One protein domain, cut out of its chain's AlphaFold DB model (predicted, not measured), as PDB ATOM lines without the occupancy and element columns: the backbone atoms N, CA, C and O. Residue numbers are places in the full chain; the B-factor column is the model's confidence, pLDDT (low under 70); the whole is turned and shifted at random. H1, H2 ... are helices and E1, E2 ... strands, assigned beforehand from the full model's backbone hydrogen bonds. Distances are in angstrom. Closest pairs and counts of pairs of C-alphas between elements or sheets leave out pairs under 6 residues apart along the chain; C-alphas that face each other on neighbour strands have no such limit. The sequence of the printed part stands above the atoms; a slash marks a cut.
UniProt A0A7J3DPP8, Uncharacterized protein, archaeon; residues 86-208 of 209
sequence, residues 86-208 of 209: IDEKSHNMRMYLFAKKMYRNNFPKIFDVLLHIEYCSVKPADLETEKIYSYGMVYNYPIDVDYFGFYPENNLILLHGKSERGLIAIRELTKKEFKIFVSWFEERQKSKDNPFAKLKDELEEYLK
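What this domain is: This is residues 86 to 208 of the 209 residues of an uncharacterized protein of archaeon (UniProt A0A7J3DPP8). A strongly twisted sheet of five strands has its longest helix, H3, slantwise over one face, and a helical hairpin, H1 and H2, reaches away from the sheet, with the last part of H2 meeting E4. H4 and H2 make a corner, with Leu 199 of H4 near Phe 111 of H2, and the long link after the edge strand E3 bridges to the sheet's other edge, where residues 143 to 144 pair parallel with residues 167 to 168 of E5. The printed part has 123 residues, with the elements H1 H2 E1 E2 E3 E4 E5 H3 H4 along the chain; the sheet's order is E3 E2 E1 E4 E5, all antiparallel, and the class is mixed, helices and strands. It is compact, with a radius of gyration of the C-alphas of 14.3 A and spans of 44 by 30 by 23 A.

Where its parts are: H1, residues 91 to 104, begins at C-alpha 91 (32.009, -2.539, -49.092) and is 20.2 A long. H2, residues 110 to 120, is 15.3 A long. E1, residues 123 to 126, E2, residues 131 to 133, and E3, residues 138 to 140, are short strands. E4, residues 156 to 162, is 17.8 A long, and E5, residues 167 to 172, is 14.2 A. H3, residues 175 to 189, is 21.0 A long. H4, residues 197 to 206, is 14.8 A long and ends at C-alpha 206 (10.530, -8.600, -33.234).

How they stand to each other: E1 E2 E3 form a meander, each strand the antiparallel neighbour of the one before, and with E4 a Greek key, where E1 also neighbours E4. N 132 and O 139 of E2 and E3 are 2.9 A apart, N 131 and O 126 of E2 and E1 3.0 A, N 159 and O 123 of E4 and E1 2.8 A, and N 158 and O 171 of the hairpin E4 and E5 2.8 A, within hydrogen-bond range. H3 and the sheet make two layers, a helix on one face of a sheet, at a height over the sheet of 8.6 A; the C-alphas of Pro 124 and Phe 178 are the closest of E1 and H3, 6.0 A. H2 is on the sheet too; its closest C-alphas to E4 are Tyr 119 and Gly 161, 5.0 A. H1 and H2, a hairpin, touch at Met 95 and Ile 117, C-alphas 6.1 A apart, at a shallow tilt of 4 degrees, opposite ways. H2 and H4 only just touch, with 3 pairs of C-alphas within 8 A, the closest Phe 111 and Leu 199 at 6.8 A, about perpendicular at 81 degrees. Every O i to N i+4 pair is within hydrogen-bond range in H1, H2, H3 and H4.

The domain as a whole: The C-alphas of Asn 105 and Glu 153, the two farthest apart, are 44.4 A apart. The printed part has no cut; the link from E3 to E4 is long, 15 residues. Residue 108 and residues 206 to 208 have pLDDT under 70.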
ATOM      1  N   ILE A  86      38.020  -2.146 -44.144       87.62
ATOM      2  CA  ILE A  86      37.389  -1.242 -43.164       87.62
ATOM      3  C   ILE A  86      37.640   0.243 -43.474       87.62
ATOM      4  O   ILE A  86      37.217   1.129 -42.727       87.62
ATOM      5  N   ASP A  87      38.330   0.520 -44.584       84.88
ATOM      6  CA  ASP A  87      38.615   1.868 -45.074       84.88
ATOM      7  C   ASP A  87      37.430   2.470 -45.854       84.88
ATOM      8  O   ASP A  87      36.404   1.823 -46.078       84.88
ATOM      9  N   GLU A  88      37.565   3.722 -46.295       77.94
ATOM     10  CA  GLU A  88      36.537   4.448 -47.059       77.94
ATOM     11  C   GLU A  88      36.131   3.789 -48.389       77.94
ATOM     12  O   GLU A  88      35.058   4.075 -48.928       77.94
ATOM     13  N   LYS A  89      36.974   2.909 -48.936       81.88
ATOM     14  CA  LYS A  89      36.743   2.237 -50.217       81.88
ATOM     15  C   LYS A  89      36.072   0.877 -50.043       81.88
ATOM     16  O   LYS A  89      35.557   0.372 -51.045       81.88
ATOM     17  N   SER A  90      36.040   0.338 -48.824       88.62
ATOM     18  CA  SER A  90      35.429  -0.949 -48.484       88.62
ATOM     19  C   SER A  90      33.923  -1.017 -48.745       88.62
ATOM     20  O   SER A  90      33.215  -0.004 -48.752       88.62
ATOM     21  N   HIS A  91      33.424  -2.238 -48.932       90.00
ATOM     22  CA  HIS A  91      32.009  -2.539 -49.092       90.00
ATOM     23  C   HIS A  91      31.205  -2.029 -47.896       90.00
ATOM     24  O   HIS A  91      30.296  -1.213 -48.058       90.00
ATOM     25  N   ASN A  92      31.621  -2.423 -46.691       92.00
ATOM     26  CA  ASN A  92      30.975  -2.033 -45.451       92.00
ATOM     27  C   ASN A  92      30.921  -0.506 -45.274       92.00
ATOM     28  O   ASN A  92      29.870   0.044 -44.935       92.00
ATOM     29  N   MET A  93      32.009   0.227 -45.533       91.31
ATOM     30  CA  MET A  93      31.963   1.686 -45.391       91.31
ATOM     31  C   MET A  93      31.058   2.336 -46.440       91.31
ATOM     32  O   MET A  93      30.287   3.240 -46.118       91.31
ATOM     33  N   ARG A  94      31.097   1.867 -47.691       89.56
ATOM     34  CA  ARG A  94      30.220   2.388 -48.750       89.56
ATOM     35  C   ARG A  94      28.747   2.165 -48.435       89.56
ATOM     36  O   ARG A  94      27.955   3.082 -48.648       89.56
ATOM     37  N   MET A  95      28.389   0.993 -47.909       90.25
ATOM     38  CA  MET A  95      27.024   0.711 -47.472       90.25
ATOM     39  C   MET A  95      26.611   1.629 -46.315       90.25
ATOM     40  O   MET A  95      25.554   2.253 -46.378       90.25
ATOM     41  N   TYR A  96      27.475   1.819 -45.315       91.50
ATOM     42  CA  TYR A  96      27.209   2.732 -44.199       91.50
ATOM     43  C   TYR A  96      27.003   4.188 -44.653       91.50
ATOM     44  O   TYR A  96      26.048   4.854 -44.250       91.50
ATOM     45  N   LEU A  97      27.863   4.695 -45.539       91.06
ATOM     46  CA  LEU A  97      27.737   6.047 -46.089       91.06
ATOM     47  C   LEU A  97      26.474   6.205 -46.944       91.06
ATOM     48  O   LEU A  97      25.821   7.252 -46.891       91.06
ATOM     49  N   PHE A  98      26.106   5.169 -47.704       89.50
ATOM     50  CA  PHE A  98      24.849   5.141 -48.441       89.50
ATOM     51  C   PHE A  98      23.648   5.200 -47.487       89.50
ATOM     52  O   PHE A  98      22.797   6.071 -47.669       89.50
ATOM     53  N   ALA A  99      23.632   4.396 -46.417       90.38
ATOM     54  CA  ALA A  99      22.606   4.457 -45.373       90.38
ATOM     55  C   ALA A  99      22.467   5.870 -44.792       90.38
ATOM     56  O   ALA A  99      21.364   6.411 -44.730       90.38
ATOM     57  N   LYS A 100      23.587   6.518 -44.437       90.31
ATOM     58  CA  LYS A 100      23.586   7.888 -43.897       90.31
ATOM     59  C   LYS A 100      22.980   8.895 -44.868       90.31
ATOM     60  O   LYS A 100      22.210   9.761 -44.456       90.31
ATOM     61  N   LYS A 101      23.317   8.792 -46.156       89.12
ATOM     62  CA  LYS A 101      22.753   9.661 -47.195       89.12
ATOM     63  C   LYS A 101      21.245   9.447 -47.342       89.12
ATOM     64  O   LYS A 101      20.507  10.425 -47.414       89.12
ATOM     65  N   MET A 102      20.797   8.195 -47.372       85.81
ATOM     66  CA  MET A 102      19.378   7.856 -47.500       85.81
ATOM     67  C   MET A 102      18.582   8.321 -46.275       85.81
ATOM     68  O   MET A 102      17.530   8.939 -46.419       85.81
ATOM     69  N   TYR A 103      19.117   8.108 -45.074       84.38
ATOM     70  CA  TYR A 103      18.462   8.489 -43.825       84.38
ATOM     71  C   TYR A 103      18.257  10.006 -43.722       84.38
ATOM     72  O   TYR A 103      17.168  10.463 -43.393       84.38
ATOM     73  N   ARG A 104      19.268  10.805 -44.090       84.31
ATOM     74  CA  ARG A 104      19.185  12.279 -44.070       84.31
ATOM     75  C   ARG A 104      18.165  12.859 -45.054       84.31
ATOM     76  O   ARG A 104      17.682  13.963 -44.837       84.31
ATOM     77  N   ASN A 105      17.849  12.127 -46.119       83.12
ATOM     78  CA  ASN A 105      16.947  12.573 -47.179       83.12
ATOM     79  C   ASN A 105      15.504  12.058 -47.007       83.12
ATOM     80  O   ASN A 105      14.695  12.265 -47.906       83.12
ATOM     81  N   ASN A 106      15.177  11.395 -45.886       76.12
ATOM     82  CA  ASN A 106      13.832  10.894 -45.562       76.12
ATOM     83  C   ASN A 106      13.181  10.072 -46.690       76.12
ATOM     84  O   ASN A 106      12.023  10.288 -47.049       76.12
ATOM     85  N   PHE A 107      13.926   9.130 -47.267       76.12
ATOM     86  CA  PHE A 107      13.400   8.312 -48.357       76.12
ATOM     87  C   PHE A 107      12.196   7.459 -47.916       76.12
ATOM     88  O   PHE A 107      12.245   6.833 -46.848       76.12
ATOM     89  N   PRO A 108      11.150   7.344 -48.759       67.81
ATOM     90  CA  PRO A 108      10.128   6.328 -48.561       67.81
ATOM     91  C   PRO A 108      10.820   4.964 -48.663       67.81
ATOM     92  O   PRO A 108      11.540   4.722 -49.629       67.81
ATOM     93  N   LYS A 109      10.623   4.088 -47.670       81.19
ATOM     94  CA  LYS A 109      11.294   2.774 -47.527       81.19
ATOM     95  C   LYS A 109      12.730   2.792 -46.977       81.19
ATOM     96  O   LYS A 109      13.528   1.913 -47.294       81.19
ATOM     97  N   ILE A 110      13.078   3.755 -46.118       85.12
ATOM     98  CA  ILE A 110      14.390   3.760 -45.447       85.12
ATOM     99  C   ILE A 110      14.688   2.443 -44.705       85.12
ATOM    100  O   ILE A 110      15.821   1.975 -44.742       85.12
ATOM    101  N   PHE A 111      13.678   1.809 -44.103       84.62
ATOM    102  CA  PHE A 111      13.828   0.538 -43.392       84.62
ATOM    103  C   PHE A 111      14.267  -0.604 -44.307       84.62
ATOM    104  O   PHE A 111      15.260  -1.260 -44.003       84.62
ATOM    105  N   ASP A 112      13.617  -0.779 -45.461       83.94
ATOM    106  CA  ASP A 112      13.997  -1.797 -46.448       83.94
ATOM    107  C   ASP A 112      15.458  -1.624 -46.890       83.94
ATOM    108  O   ASP A 112      16.193  -2.597 -47.053       83.94
ATOM    109  N   VAL A 113      15.905  -0.371 -47.039       86.75
ATOM    110  CA  VAL A 113      17.297  -0.047 -47.378       86.75
ATOM    111  C   VAL A 113      18.250  -0.430 -46.249       86.75
ATOM    112  O   VAL A 113      19.293  -1.028 -46.515       86.75
ATOM    113  N   LEU A 114      17.923  -0.097 -44.999       89.50
ATOM    114  CA  LEU A 114      18.763  -0.440 -43.850       89.50
ATOM    115  C   LEU A 114      18.835  -1.957 -43.647       89.50
ATOM    116  O   LEU A 114      19.927  -2.480 -43.443       89.50
ATOM    117  N   LEU A 115      17.716  -2.668 -43.791       86.81
ATOM    118  CA  LEU A 115      17.669  -4.128 -43.725       86.81
ATOM    119  C   LEU A 115      18.467  -4.775 -44.868       86.81
ATOM    120  O   LEU A 115      19.207  -5.733 -44.657       86.81
ATOM    121  N   HIS A 116      18.373  -4.227 -46.080       87.00
ATOM    122  CA  HIS A 116      19.185  -4.680 -47.206       87.00
ATOM    123  C   HIS A 116      20.685  -4.513 -46.929       87.00
ATOM    124  O   HIS A 116      21.466  -5.434 -47.165       87.00
ATOM    125  N   ILE A 117      21.091  -3.352 -46.411       90.12
ATOM    126  CA  ILE A 117      22.486  -3.086 -46.037       90.12
ATOM    127  C   ILE A 117      22.941  -4.031 -44.929       90.12
ATOM    128  O   ILE A 117      24.062  -4.535 -44.982       90.12
ATOM    129  N   GLU A 118      22.072  -4.303 -43.960       89.12
ATOM    130  CA  GLU A 118      22.343  -5.270 -42.910       89.12
ATOM    131  C   GLU A 118      22.711  -6.625 -43.533       89.12
ATOM    132  O   GLU A 118      23.768  -7.158 -43.219       89.12
ATOM    133  N   TYR A 119      21.937  -7.154 -44.482       88.12
ATOM    134  CA  TYR A 119      22.261  -8.433 -45.133       88.12
ATOM    135  C   TYR A 119      23.479  -8.389 -46.064       88.12
ATOM    136  O   TYR A 119      24.203  -9.379 -46.155       88.12
ATOM    137  N   CYS A 120      23.729  -7.263 -46.728       89.38
ATOM    138  CA  CYS A 120      24.884  -7.091 -47.615       89.38
ATOM    139  C   CYS A 120      26.189  -6.771 -46.870       89.38
ATOM    140  O   CYS A 120      27.252  -6.782 -47.473       89.38
ATOM    141  N   SER A 121      26.157  -6.464 -45.578       92.31
ATOM    142  CA  SER A 121      27.384  -6.152 -44.838       92.31
ATOM    143  C   SER A 121      28.137  -7.399 -44.380       92.31
ATOM    144  O   SER A 121      27.551  -8.437 -44.073       92.31
ATOM    145  N   VAL A 122      29.461  -7.278 -44.341       95.38
ATOM    146  CA  VAL A 122      30.393  -8.313 -43.896       95.38
ATOM    147  C   VAL A 122      30.609  -8.167 -42.394       95.38
ATOM    148  O   VAL A 122      31.167  -7.161 -41.951       95.38
ATOM    149  N   LYS A 123      30.162  -9.142 -41.604       95.69
ATOM    150  CA  LYS A 123      30.103  -9.023 -40.137       95.69
ATOM    151  C   LYS A 123      30.953 -10.080 -39.450       95.69
ATOM    152  O   LYS A 123      30.913 -11.229 -39.885       95.69
ATOM    153  N   PRO A 124      31.675  -9.742 -38.371       97.62
ATOM    154  CA  PRO A 124      32.287 -10.750 -37.530       97.62
ATOM    155  C   PRO A 124      31.219 -11.388 -36.629       97.62
ATOM    156  O   PRO A 124      30.320 -10.704 -36.122       97.62
ATOM    157  N   ALA A 125      31.347 -12.689 -36.403       97.38
ATOM    158  CA  ALA A 125      30.536 -13.420 -35.445       97.38
ATOM    159  C   ALA A 125      31.375 -14.407 -34.637       97.38
ATOM    160  O   ALA A 125      32.402 -14.898 -35.110       97.38
ATOM    161  N   ASP A 126      30.925 -14.652 -33.412       96.38
ATOM    162  CA  ASP A 126      31.425 -15.705 -32.538       96.38
ATOM    163  C   ASP A 126      30.381 -16.825 -32.476       96.38
ATOM    164  O   ASP A 126      29.294 -16.627 -31.942       96.38
ATOM    165  N   LEU A 127      30.705 -17.978 -33.054       92.50
ATOM    166  CA  LEU A 127      29.858 -19.163 -33.137       92.50
ATOM    167  C   LEU A 127      29.573 -19.790 -31.774       92.50
ATOM    168  O   LEU A 127      28.512 -20.376 -31.606       92.50
ATOM    169  N   GLU A 128      30.476 -19.661 -30.798       90.75
ATOM    170  CA  GLU A 128      30.265 -20.242 -29.466       90.75
ATOM    171  C   GLU A 128      29.093 -19.573 -28.752       90.75
ATOM    172  O   GLU A 128      28.315 -20.212 -28.048       90.75
ATOM    173  N   THR A 129      28.973 -18.263 -28.953       87.94
ATOM    174  CA  THR A 129      27.949 -17.423 -28.332       87.94
ATOM    175  C   THR A 129      26.858 -16.996 -29.310       87.94
ATOM    176  O   THR A 129      25.972 -16.236 -28.925       87.94
ATOM    177  N   GLU A 130      26.948 -17.435 -30.570       84.19
ATOM    178  CA  GLU A 130      26.184 -16.967 -31.739       84.19
ATOM    179  C   GLU A 130      26.096 -15.435 -31.861       84.19
ATOM    180  O   GLU A 130      25.122 -14.874 -32.373       84.19
ATOM    181  N   LYS A 131      27.109 -14.729 -31.357       94.06
ATOM    182  CA  LYS A 131      27.080 -13.278 -31.194       94.06
ATOM    183  C   LYS A 131      27.568 -12.589 -32.459       94.06
ATOM    184  O   LYS A 131      28.735 -12.716 -32.828       94.06
ATOM    185  N   ILE A 132      26.693 -11.813 -33.093       95.19
ATOM    186  CA  ILE A 132      26.948 -11.129 -34.366       95.19
ATOM    187  C   ILE A 132      27.048  -9.626 -34.134       95.19
ATOM    188  O   ILE A 132      26.166  -9.019 -33.525       95.19
ATOM    189  N   TYR A 133      28.106  -9.004 -34.655       95.75
ATOM    190  CA  TYR A 133      28.347  -7.568 -34.505       95.75
ATOM    191  C   TYR A 133      27.992  -6.819 -35.789       95.75
ATOM    192  O   TYR A 133      28.473  -7.172 -36.866       95.75
ATOM    193  N   SER A 134      27.181  -5.765 -35.673       94.00
ATOM    194  CA  SER A 134      26.723  -4.974 -36.820       94.00
ATOM    195  C   SER A 134      26.679  -3.459 -36.555       94.00
ATOM    196  O   SER A 134      27.135  -2.988 -35.516       94.00
ATOM    197  N   TYR A 135      26.158  -2.661 -37.495       90.81
ATOM    198  CA  TYR A 135      26.066  -1.197 -37.409       90.81
ATOM    199  C   TYR A 135      25.098  -0.697 -36.343       90.81
ATOM    200  O   TYR A 135      25.323   0.363 -35.757       90.81
ATOM    201  N   GLY A 136      23.985  -1.405 -36.159       85.06
ATOM    202  CA  GLY A 136      22.918  -0.994 -35.249       85.06
ATOM    203  C   GLY A 136      23.082  -1.578 -33.856       85.06
ATOM    204  O   GLY A 136      22.892  -0.879 -32.866       85.06
ATOM    205  N   MET A 137      23.454  -2.855 -33.775       88.69
ATOM    206  CA  MET A 137      23.431  -3.609 -32.529       88.69
ATOM    207  C   MET A 137      24.330  -4.842 -32.590       88.69
ATOM    208  O   MET A 137      24.894  -5.185 -33.634       88.69
ATOM    209  N   VAL A 138      24.420  -5.512 -31.447       92.12
ATOM    210  CA  VAL A 138      24.905  -6.882 -31.341       92.12
ATOM    211  C   VAL A 138      23.694  -7.777 -31.119       92.12
ATOM    212  O   VAL A 138      22.869  -7.465 -30.262       92.12
ATOM    213  N   TYR A 139      23.568  -8.842 -31.900       90.75
ATOM    214  CA  TYR A 139      22.402  -9.723 -31.866       90.75
ATOM    215  C   TYR A 139      22.791 -11.181 -32.089       90.75
ATOM    216  O   TYR A 139      23.892 -11.478 -32.555       90.75
ATOM    217  N   ASN A 140      21.862 -12.073 -31.761       90.06
ATOM    218  CA  ASN A 140      21.936 -13.493 -32.061       90.06
ATOM    219  C   ASN A 140      21.013 -13.788 -33.245       90.06
ATOM    220  O   ASN A 140      19.878 -13.313 -33.293       90.06
ATOM    221  N   TYR A 141      21.512 -14.532 -34.222       86.25
ATOM    222  CA  TYR A 141      20.756 -14.957 -35.394       86.25
ATOM    223  C   TYR A 141      21.326 -16.288 -35.877       86.25
ATOM    224  O   TYR A 141      22.545 -16.448 -35.810       86.25
ATOM    225  N   PRO A 142      20.499 -17.209 -36.404       90.44
ATOM    226  CA  PRO A 142      20.997 -18.461 -36.954       90.44
ATOM    227  C   PRO A 142      22.098 -18.238 -37.993       90.44
ATOM    228  O   PRO A 142      22.014 -17.321 -38.820       90.44
ATOM    229  N   ILE A 143      23.123 -19.086 -37.964       92.81
ATOM    230  CA  ILE A 143      24.259 -19.034 -38.885       92.81
ATOM    231  C   ILE A 143      24.273 -20.302 -39.739       92.81
ATOM    232  O   ILE A 143      24.224 -21.418 -39.230       92.81
ATOM    233  N   ASP A 144      24.366 -20.122 -41.052       94.38
ATOM    234  CA  ASP A 144      24.457 -21.196 -42.034       94.38
ATOM    235  C   ASP A 144      25.926 -21.452 -42.400       94.38
ATOM    236  O   ASP A 144      26.517 -20.749 -43.229       94.38
ATOM    237  N   VAL A 145      26.520 -22.456 -41.751       93.12
ATOM    238  CA  VAL A 145      27.880 -22.949 -42.046       93.12
ATOM    239  C   VAL A 145      27.901 -23.944 -43.217       93.12
ATOM    240  O   VAL A 145      28.896 -24.070 -43.934       93.12
ATOM    241  N   ASP A 146      26.769 -24.587 -43.500       93.00
ATOM    242  CA  ASP A 146      26.662 -25.636 -44.517       93.00
ATOM    243  C   ASP A 146      26.495 -25.083 -45.936       93.00
ATOM    244  O   ASP A 146      26.696 -25.814 -46.911       93.00
ATOM    245  N   TYR A 147      26.148 -23.799 -46.087       93.44
ATOM    246  CA  TYR A 147      25.845 -23.182 -47.384       93.44
ATOM    247  C   TYR A 147      26.917 -23.455 -48.454       93.44
ATOM    248  O   TYR A 147      26.602 -23.754 -49.614       93.44
ATOM    249  N   PHE A 148      28.193 -23.398 -48.056       92.62
ATOM    250  CA  PHE A 148      29.351 -23.731 -48.894       92.62
ATOM    251  C   PHE A 148      30.025 -25.060 -48.519       92.62
ATOM    252  O   PHE A 148      31.077 -25.366 -49.078       92.62
ATOM    253  N   GLY A 149      29.457 -25.838 -47.593       86.00
ATOM    254  CA  GLY A 149      30.112 -27.016 -47.018       86.00
ATOM    255  C   GLY A 149      31.421 -26.660 -46.309       86.00
ATOM    256  O   GLY A 149      32.406 -27.385 -46.428       86.00
ATOM    257  N   PHE A 150      31.456 -25.493 -45.660       81.88
ATOM    258  CA  PHE A 150      32.628 -24.967 -44.974       81.88
ATOM    259  C   PHE A 150      32.446 -25.134 -43.467       81.88
ATOM    260  O   PHE A 150      31.596 -24.481 -42.870       81.88
ATOM    261  N   TYR A 151      33.272 -25.979 -42.858       84.94
ATOM    262  CA  TYR A 151      33.216 -26.260 -41.428       84.94
ATOM    263  C   TYR A 151      34.394 -25.569 -40.736       84.94
ATOM    264  O   TYR A 151      35.528 -26.012 -40.924       84.94
ATOM    265  N   PRO A 152      34.160 -24.463 -40.010       83.81
ATOM    266  CA  PRO A 152      35.229 -23.750 -39.328       83.81
ATOM    267  C   PRO A 152      35.776 -24.587 -38.157       83.81
ATOM    268  O   PRO A 152      35.023 -25.197 -37.403       83.81
ATOM    269  N   GLU A 153      37.096 -24.613 -38.016       87.12
ATOM    270  CA  GLU A 153      37.849 -25.176 -36.892       87.12
ATOM    271  C   GLU A 153      37.840 -24.250 -35.664       87.12
ATOM    272  O   GLU A 153      38.022 -24.707 -34.534       87.12
ATOM    273  N   ASN A 154      37.645 -22.944 -35.865       88.94
ATOM    274  CA  ASN A 154      37.530 -21.956 -34.799       88.94
ATOM    275  C   ASN A 154      36.155 -21.274 -34.766       88.94
ATOM    276  O   ASN A 154      35.447 -21.177 -35.763       88.94
ATOM    277  N   ASN A 155      35.793 -20.744 -33.598       94.00
ATOM    278  CA  ASN A 155      34.483 -20.128 -33.395       94.00
ATOM    279  C   ASN A 155      34.363 -18.715 -33.998       94.00
ATOM    280  O   ASN A 155      33.307 -18.111 -33.890       94.00
ATOM    281  N   LEU A 156      35.400 -18.144 -34.619       97.62
ATOM    282  CA  LEU A 156      35.370 -16.757 -35.095       97.62
ATOM    283  C   LEU A 156      35.241 -16.724 -36.614       97.62
ATOM    284  O   LEU A 156      36.137 -17.158 -37.332       97.62
ATOM    285  N   ILE A 157      34.160 -16.149 -37.127       96.88
ATOM    286  CA  ILE A 157      33.872 -16.176 -38.565       96.88
ATOM    287  C   ILE A 157      33.479 -14.808 -39.116       96.88
ATOM    288  O   ILE A 157      33.057 -13.915 -38.381       96.88
ATOM    289  N   LEU A 158      33.594 -14.660 -40.437       96.69
ATOM    290  CA  LEU A 158      32.927 -13.613 -41.202       96.69
ATOM    291  C   LEU A 158      31.644 -14.136 -41.835       96.69
ATOM    292  O   LEU A 158      31.629 -15.201 -42.456       96.69
ATOM    293  N   LEU A 159      30.599 -13.327 -41.728       96.19
ATOM    294  CA  LEU A 159      29.282 -13.539 -42.307       96.19
ATOM    295  C   LEU A 159      29.047 -12.572 -43.467       96.19
ATOM    296  O   LEU A 159      29.460 -11.415 -43.383       96.19
ATOM    297  N   HIS A 160      28.344 -13.010 -44.511       95.88
ATOM    298  CA  HIS A 160      27.852 -12.133 -45.579       95.88
ATOM    299  C   HIS A 160      26.675 -12.773 -46.319       95.88
ATOM    300  O   HIS A 160      26.778 -13.904 -46.802       95.88
ATOM    301  N   GLY A 161      25.583 -12.023 -46.473       93.44
ATOM    302  CA  GLY A 161      24.341 -12.510 -47.065       93.44
ATOM    303  C   GLY A 161      23.526 -13.407 -46.131       93.44
ATOM    304  O   GLY A 161      23.872 -13.629 -44.969       93.44
ATOM    305  N   LYS A 162      22.403 -13.905 -46.654       92.12
ATOM    306  CA  LYS A 162      21.400 -14.675 -45.909       92.12
ATOM    307  C   LYS A 162      20.818 -15.793 -46.782       92.12
ATOM    308  O   LYS A 162      20.528 -15.552 -47.953       92.12
ATOM    309  N   SER A 163      20.632 -16.977 -46.200       91.88
ATOM    310  CA  SER A 163      19.879 -18.114 -46.753       91.88
ATOM    311  C   SER A 163      18.569 -18.319 -45.978       91.88
ATOM    312  O   SER A 163      18.269 -17.573 -45.041       91.88
ATOM    313  N   GLU A 164      17.780 -19.342 -46.325       90.50
ATOM    314  CA  GLU A 164      16.639 -19.740 -45.492       90.50
ATOM    315  C   GLU A 164      17.036 -20.233 -44.089       90.50
ATOM    316  O   GLU A 164      16.201 -20.205 -43.186       90.50
ATOM    317  N   ARG A 165      18.290 -20.661 -43.889       91.81
ATOM    318  CA  ARG A 165      18.780 -21.200 -42.610       91.81
ATOM    319  C   ARG A 165      19.374 -20.143 -41.690       91.81
ATOM    320  O   ARG A 165      19.443 -20.382 -40.491       91.81
ATOM    321  N   GLY A 166      19.823 -19.009 -42.224       91.94
ATOM    322  CA  GLY A 166      20.533 -18.022 -41.418       91.94
ATOM    323  C   GLY A 166      21.418 -17.065 -42.206       91.94
ATOM    324  O   GLY A 166      21.356 -16.983 -43.434       91.94
ATOM    325  N   LEU A 167      22.259 -16.327 -41.482       93.62
ATOM    326  CA  LEU A 167      23.365 -15.578 -42.078       93.62
ATOM    327  C   LEU A 167      24.460 -16.544 -42.523       93.62
ATOM    328  O   LEU A 167      24.819 -17.465 -41.798       93.62
ATOM    329  N   ILE A 168      25.001 -16.329 -43.716       95.50
ATOM    330  CA  ILE A 168      25.898 -17.303 -44.341       95.50
ATOM    331  C   ILE A 168      27.334 -17.082 -43.865       95.50
ATOM    332  O   ILE A 168      27.869 -15.977 -44.005       95.50
ATOM    333  N   ALA A 169      27.973 -18.141 -43.361       95.06
ATOM    334  CA  ALA A 169      29.393 -18.136 -43.031       95.06
ATOM    335  C   ALA A 169      30.258 -18.147 -44.301       95.06
ATOM    336  O   ALA A 169      30.063 -18.953 -45.213       95.06
ATOM    337  N   ILE A 170      31.239 -17.247 -44.358       95.06
ATOM    338  CA  ILE A 170      32.113 -17.073 -45.523       95.06
ATOM    339  C   ILE A 170      33.491 -17.679 -45.286       95.06
ATOM    340  O   ILE A 170      33.983 -18.436 -46.129       95.06
ATOM    341  N   ARG A 171      34.118 -17.326 -44.159       94.44
ATOM    342  CA  ARG A 171      35.428 -17.832 -43.742       94.44
ATOM    343  C   ARG A 171      35.656 -17.635 -42.249       94.44
ATOM    344  O   ARG A 171      34.989 -16.823 -41.616       94.44
ATOM    345  N   GLU A 172      36.667 -18.317 -41.737       95.50
ATOM    346  CA  GLU A 172      37.229 -18.082 -40.411       95.50
ATOM    347  C   GLU A 172      37.989 -16.765 -40.306       95.50
ATOM    348  O   GLU A 172      38.522 -16.241 -41.291       95.50
ATOM    349  N   LEU A 173      38.094 -16.288 -39.072       95.75
ATOM    350  CA  LEU A 173      38.891 -15.152 -38.657       95.75
ATOM    351  C   LEU A 173      39.938 -15.569 -37.634       95.75
ATOM    352  O   LEU A 173      39.697 -16.332 -36.702       95.75
ATOM    353  N   THR A 174      41.093 -14.928 -37.713       96.44
ATOM    354  CA  THR A 174      41.998 -14.862 -36.571       96.44
ATOM    355  C   THR A 174      41.413 -13.968 -35.472       96.44
ATOM    356  O   THR A 174      40.674 -13.013 -35.730       96.44
ATOM    357  N   LYS A 175      41.847 -14.175 -34.220       96.56
ATOM    358  CA  LYS A 175      41.502 -13.281 -33.094       96.56
ATOM    359  C   LYS A 175      41.838 -11.810 -33.374       96.56
ATOM    360  O   LYS A 175      41.165 -10.917 -32.863       96.56
ATOM    361  N   LYS A 176      42.898 -11.546 -34.148       96.88
ATOM    362  CA  LYS A 176      43.309 -10.187 -34.522       96.88
ATOM    363  C   LYS A 176      42.300  -9.554 -35.479       96.88
ATOM    364  O   LYS A 176      41.878  -8.430 -35.228       96.88
ATOM    365  N   GLU A 177      41.910 -10.260 -36.537       96.38
ATOM    366  CA  GLU A 177      40.906  -9.773 -37.489       96.38
ATOM    367  C   GLU A 177      39.555  -9.559 -36.810       96.38
ATOM    368  O   GLU A 177      38.963  -8.495 -36.969       96.38
ATOM    369  N   PHE A 178      39.115 -10.511 -35.983       97.25
ATOM    370  CA  PHE A 178      37.868 -10.394 -35.230       97.25
ATOM    371  C   PHE A 178      37.821  -9.105 -34.403       97.25
ATOM    372  O   PHE A 178      36.879  -8.327 -34.525       97.25
ATOM    373  N   LYS A 179      38.885  -8.812 -33.642       97.25
ATOM    374  CA  LYS A 179      38.990  -7.560 -32.874       97.25
ATOM    375  C   LYS A 179      38.908  -6.319 -33.762       97.25
ATOM    376  O   LYS A 179      38.229  -5.369 -33.393       97.25
ATOM    377  N   ILE A 180      39.572  -6.324 -34.920       96.06
ATOM    378  CA  ILE A 180      39.549  -5.195 -35.861       96.06
ATOM    379  C   ILE A 180      38.122  -4.930 -36.356       96.06
ATOM    380  O   ILE A 180      37.659  -3.791 -36.286       96.06
ATOM    381  N   PHE A 181      37.413  -5.965 -36.812       96.31
ATOM    382  CA  PHE A 181      36.036  -5.815 -37.285       96.31
ATOM    383  C   PHE A 181      35.078  -5.405 -36.163       96.31
ATOM    384  O   PHE A 181      34.272  -4.496 -36.359       96.31
ATOM    385  N   VAL A 182      35.179  -6.025 -34.983       96.69
ATOM    386  CA  VAL A 182      34.335  -5.690 -33.826       96.69
ATOM    387  C   VAL A 182      34.511  -4.225 -33.440       96.69
ATOM    388  O   VAL A 182      33.528  -3.486 -33.404       96.69
ATOM    389  N   SER A 183      35.750  -3.771 -33.232       96.38
ATOM    390  CA  SER A 183      36.017  -2.371 -32.883       96.38
ATOM    391  C   SER A 183      35.513  -1.406 -33.956       96.38
ATOM    392  O   SER A 183      34.993  -0.338 -33.630       96.38
ATOM    393  N   TRP A 184      35.616  -1.789 -35.231       95.50
ATOM    394  CA  TRP A 184      35.092  -0.988 -36.328       95.50
ATOM    395  C   TRP A 184      33.569  -0.825 -36.245       95.50
ATOM    396  O   TRP A 184      33.091   0.306 -36.330       95.50
ATOM    397  N   PHE A 185      32.812  -1.903 -36.024       95.06
ATOM    398  CA  PHE A 185      31.353  -1.839 -35.868       95.06
ATOM    399  C   PHE A 185      30.927  -1.087 -34.600       95.06
ATOM    400  O   PHE A 185      30.041  -0.234 -34.667       95.06
ATOM    401  N   GLU A 186      31.595  -1.317 -33.468       94.56
ATOM    402  CA  GLU A 186      31.318  -0.617 -32.207       94.56
ATOM    403  C   GLU A 186      31.499   0.905 -32.322       94.56
ATOM    404  O   GLU A 186      30.732   1.676 -31.739       94.56
ATOM    405  N   GLU A 187      32.489   1.370 -33.086       93.81
ATOM    406  CA  GLU A 187      32.672   2.800 -33.354       93.81
ATOM    407  C   GLU A 187      31.487   3.381 -34.149       93.81
ATOM    408  O   GLU A 187      31.038   4.497 -33.876       93.81
ATOM    409  N   ARG A 188      30.934   2.623 -35.108       92.81
ATOM    410  CA  ARG A 188      29.803   3.069 -35.949       92.81
ATOM    411  C   ARG A 188      28.502   3.074 -35.157       92.81
ATOM    412  O   ARG A 188      27.736   4.026 -35.293       92.81
ATOM    413  N   GLN A 189      28.314   2.109 -34.260       91.81
ATOM    414  CA  GLN A 189      27.190   2.096 -33.321       91.81
ATOM    415  C   GLN A 189      27.135   3.371 -32.464       91.81
ATOM    416  O   GLN A 189      26.059   3.925 -32.255       91.81
ATOM    417  N   LYS A 190      28.296   3.877 -32.022       91.12
ATOM    418  CA  LYS A 190      28.426   5.096 -31.195       91.12
ATOM    419  C   LYS A 190      28.265   6.403 -31.982       91.12
ATOM    420  O   LYS A 190      28.311   7.487 -31.396       91.12
ATOM    421  N   SER A 191      28.115   6.336 -33.302       89.38
ATOM    422  CA  SER A 191      27.998   7.519 -34.149       89.38
ATOM    423  C   SER A 191      26.684   8.260 -33.876       89.38
ATOM    424  O   SER A 191      25.610   7.668 -33.925       89.38
ATOM    425  N   LYS A 192      26.749   9.578 -33.624       85.50
ATOM    426  CA  LYS A 192      25.557  10.406 -33.333       85.50
ATOM    427  C   LYS A 192      24.526  10.411 -34.463       85.50
ATOM    428  O   LYS A 192      23.359  10.685 -34.221       85.50
ATOM    429  N   ASP A 193      24.965  10.148 -35.688       85.00
ATOM    430  CA  ASP A 193      24.121  10.073 -36.875       85.00
ATOM    431  C   ASP A 193      24.064   8.652 -37.451       85.00
ATOM    432  O   ASP A 193      23.951   8.483 -38.668       85.00
ATOM    433  N   ASN A 194      24.156   7.642 -36.575       89.38
ATOM    434  CA  ASN A 194      23.987   6.241 -36.933       89.38
ATOM    435  C   ASN A 194      22.577   6.012 -37.517       89.38
ATOM    436  O   ASN A 194      21.588   6.095 -36.784       89.38
ATOM    437  N   PRO A 195      22.456   5.695 -38.819       90.06
ATOM    438  CA  PRO A 195      21.158   5.547 -39.462       90.06
ATOM    439  C   PRO A 195      20.437   4.251 -39.048       90.06
ATOM    440  O   PRO A 195      19.258   4.106 -39.346       90.06
ATOM    441  N   PHE A 196      21.111   3.330 -38.347       91.50
ATOM    442  CA  PHE A 196      20.567   2.034 -37.925       91.50
ATOM    443  C   PHE A 196      19.906   2.055 -36.539       91.50
ATOM    444  O   PHE A 196      19.398   1.026 -36.107       91.50
ATOM    445  N   ALA A 197      19.877   3.200 -35.846       85.44
ATOM    446  CA  ALA A 197      19.283   3.297 -34.510       85.44
ATOM    447  C   ALA A 197      17.800   2.873 -34.495       85.44
ATOM    448  O   ALA A 197      17.418   2.039 -33.688       85.44
ATOM    449  N   LYS A 198      16.995   3.350 -35.456       78.12
ATOM    450  CA  LYS A 198      15.583   2.942 -35.575       78.12
ATOM    451  C   LYS A 198      15.410   1.463 -35.932       78.12
ATOM    452  O   LYS A 198      14.480   0.830 -35.459       78.12
ATOM    453  N   LEU A 199      16.302   0.917 -36.768       83.25
ATOM    454  CA  LEU A 199      16.264  -0.502 -37.141       83.25
ATOM    455  C   LEU A 199      16.517  -1.399 -35.923       83.25
ATOM    456  O   LEU A 199      15.891  -2.446 -35.798       83.25
ATOM    457  N   LYS A 200      17.434  -0.992 -35.037       82.38
ATOM    458  CA  LYS A 200      17.724  -1.707 -33.793       82.38
ATOM    459  C   LYS A 200      16.469  -1.846 -32.931       82.38
ATOM    460  O   LYS A 200      16.157  -2.963 -32.534       82.38
ATOM    461  N   ASP A 201      15.780  -0.739 -32.659       76.69
ATOM    462  CA  ASP A 201      14.635  -0.727 -31.740       76.69
ATOM    463  C   ASP A 201      13.531  -1.695 -32.214       76.69
ATOM    464  O   ASP A 201      13.028  -2.497 -31.431       76.69
ATOM    465  N   GLU A 202      13.233  -1.713 -33.518       74.00
ATOM    466  CA  GLU A 202      12.211  -2.602 -34.095       74.00
ATOM    467  C   GLU A 202      12.654  -4.074 -34.184       74.00
ATOM    468  O   GLU A 202      11.853  -4.981 -33.949       74.00
ATOM    469  N   LEU A 203      13.929  -4.353 -34.493       71.62
ATOM    470  CA  LEU A 203      14.447  -5.729 -34.470       71.62
ATOM    471  C   LEU A 203      14.429  -6.311 -33.051       71.62
ATOM    472  O   LEU A 203      14.114  -7.486 -32.880       71.62
ATOM    473  N   GLU A 204      14.737  -5.503 -32.033       73.00
ATOM    474  CA  GLU A 204      14.639  -5.916 -30.629       73.00
ATOM    475  C   GLU A 204      13.197  -6.213 -30.205       73.00
ATOM    476  O   GLU A 204      12.989  -7.075 -29.353       73.00
ATOM    477  N   GLU A 205      12.203  -5.529 -30.771       72.25
ATOM    478  CA  GLU A 205      10.790  -5.852 -30.554       72.25
ATOM    479  C   GLU A 205      10.397  -7.163 -31.240       72.25
ATOM    480  O   GLU A 205       9.757  -8.005 -30.614       72.25
ATOM    481  N   TYR A 206      10.833  -7.378 -32.485       64.19
ATOM    482  CA  TYR A 206      10.530  -8.600 -33.234       64.19
ATOM    483  C   TYR A 206      11.166  -9.853 -32.614       64.19
ATOM    484  O   TYR A 206      10.545 -10.908 -32.594       64.19
ATOM    485  N   LEU A 207      12.389  -9.742 -32.084       60.59
ATOM    486  CA  LEU A 207      13.115 -10.856 -31.457       60.59
ATOM    487  C   LEU A 207      12.652 -11.180 -30.023       60.59
ATOM    488  O   LEU A 207      13.112 -12.164 -29.448       60.59
ATOM    489  N   LYS A 208      11.787 -10.352 -29.420       55.72
ATOM    490  CA  LYS A 208      11.158 -10.622 -28.110       55.72
ATOM    491  C   LYS A 208       9.872 -11.452 -28.218       55.72
ATOM    492  O   LYS A 208       9.327 -11.819 -27.176       55.72
TER     493      LYS A 208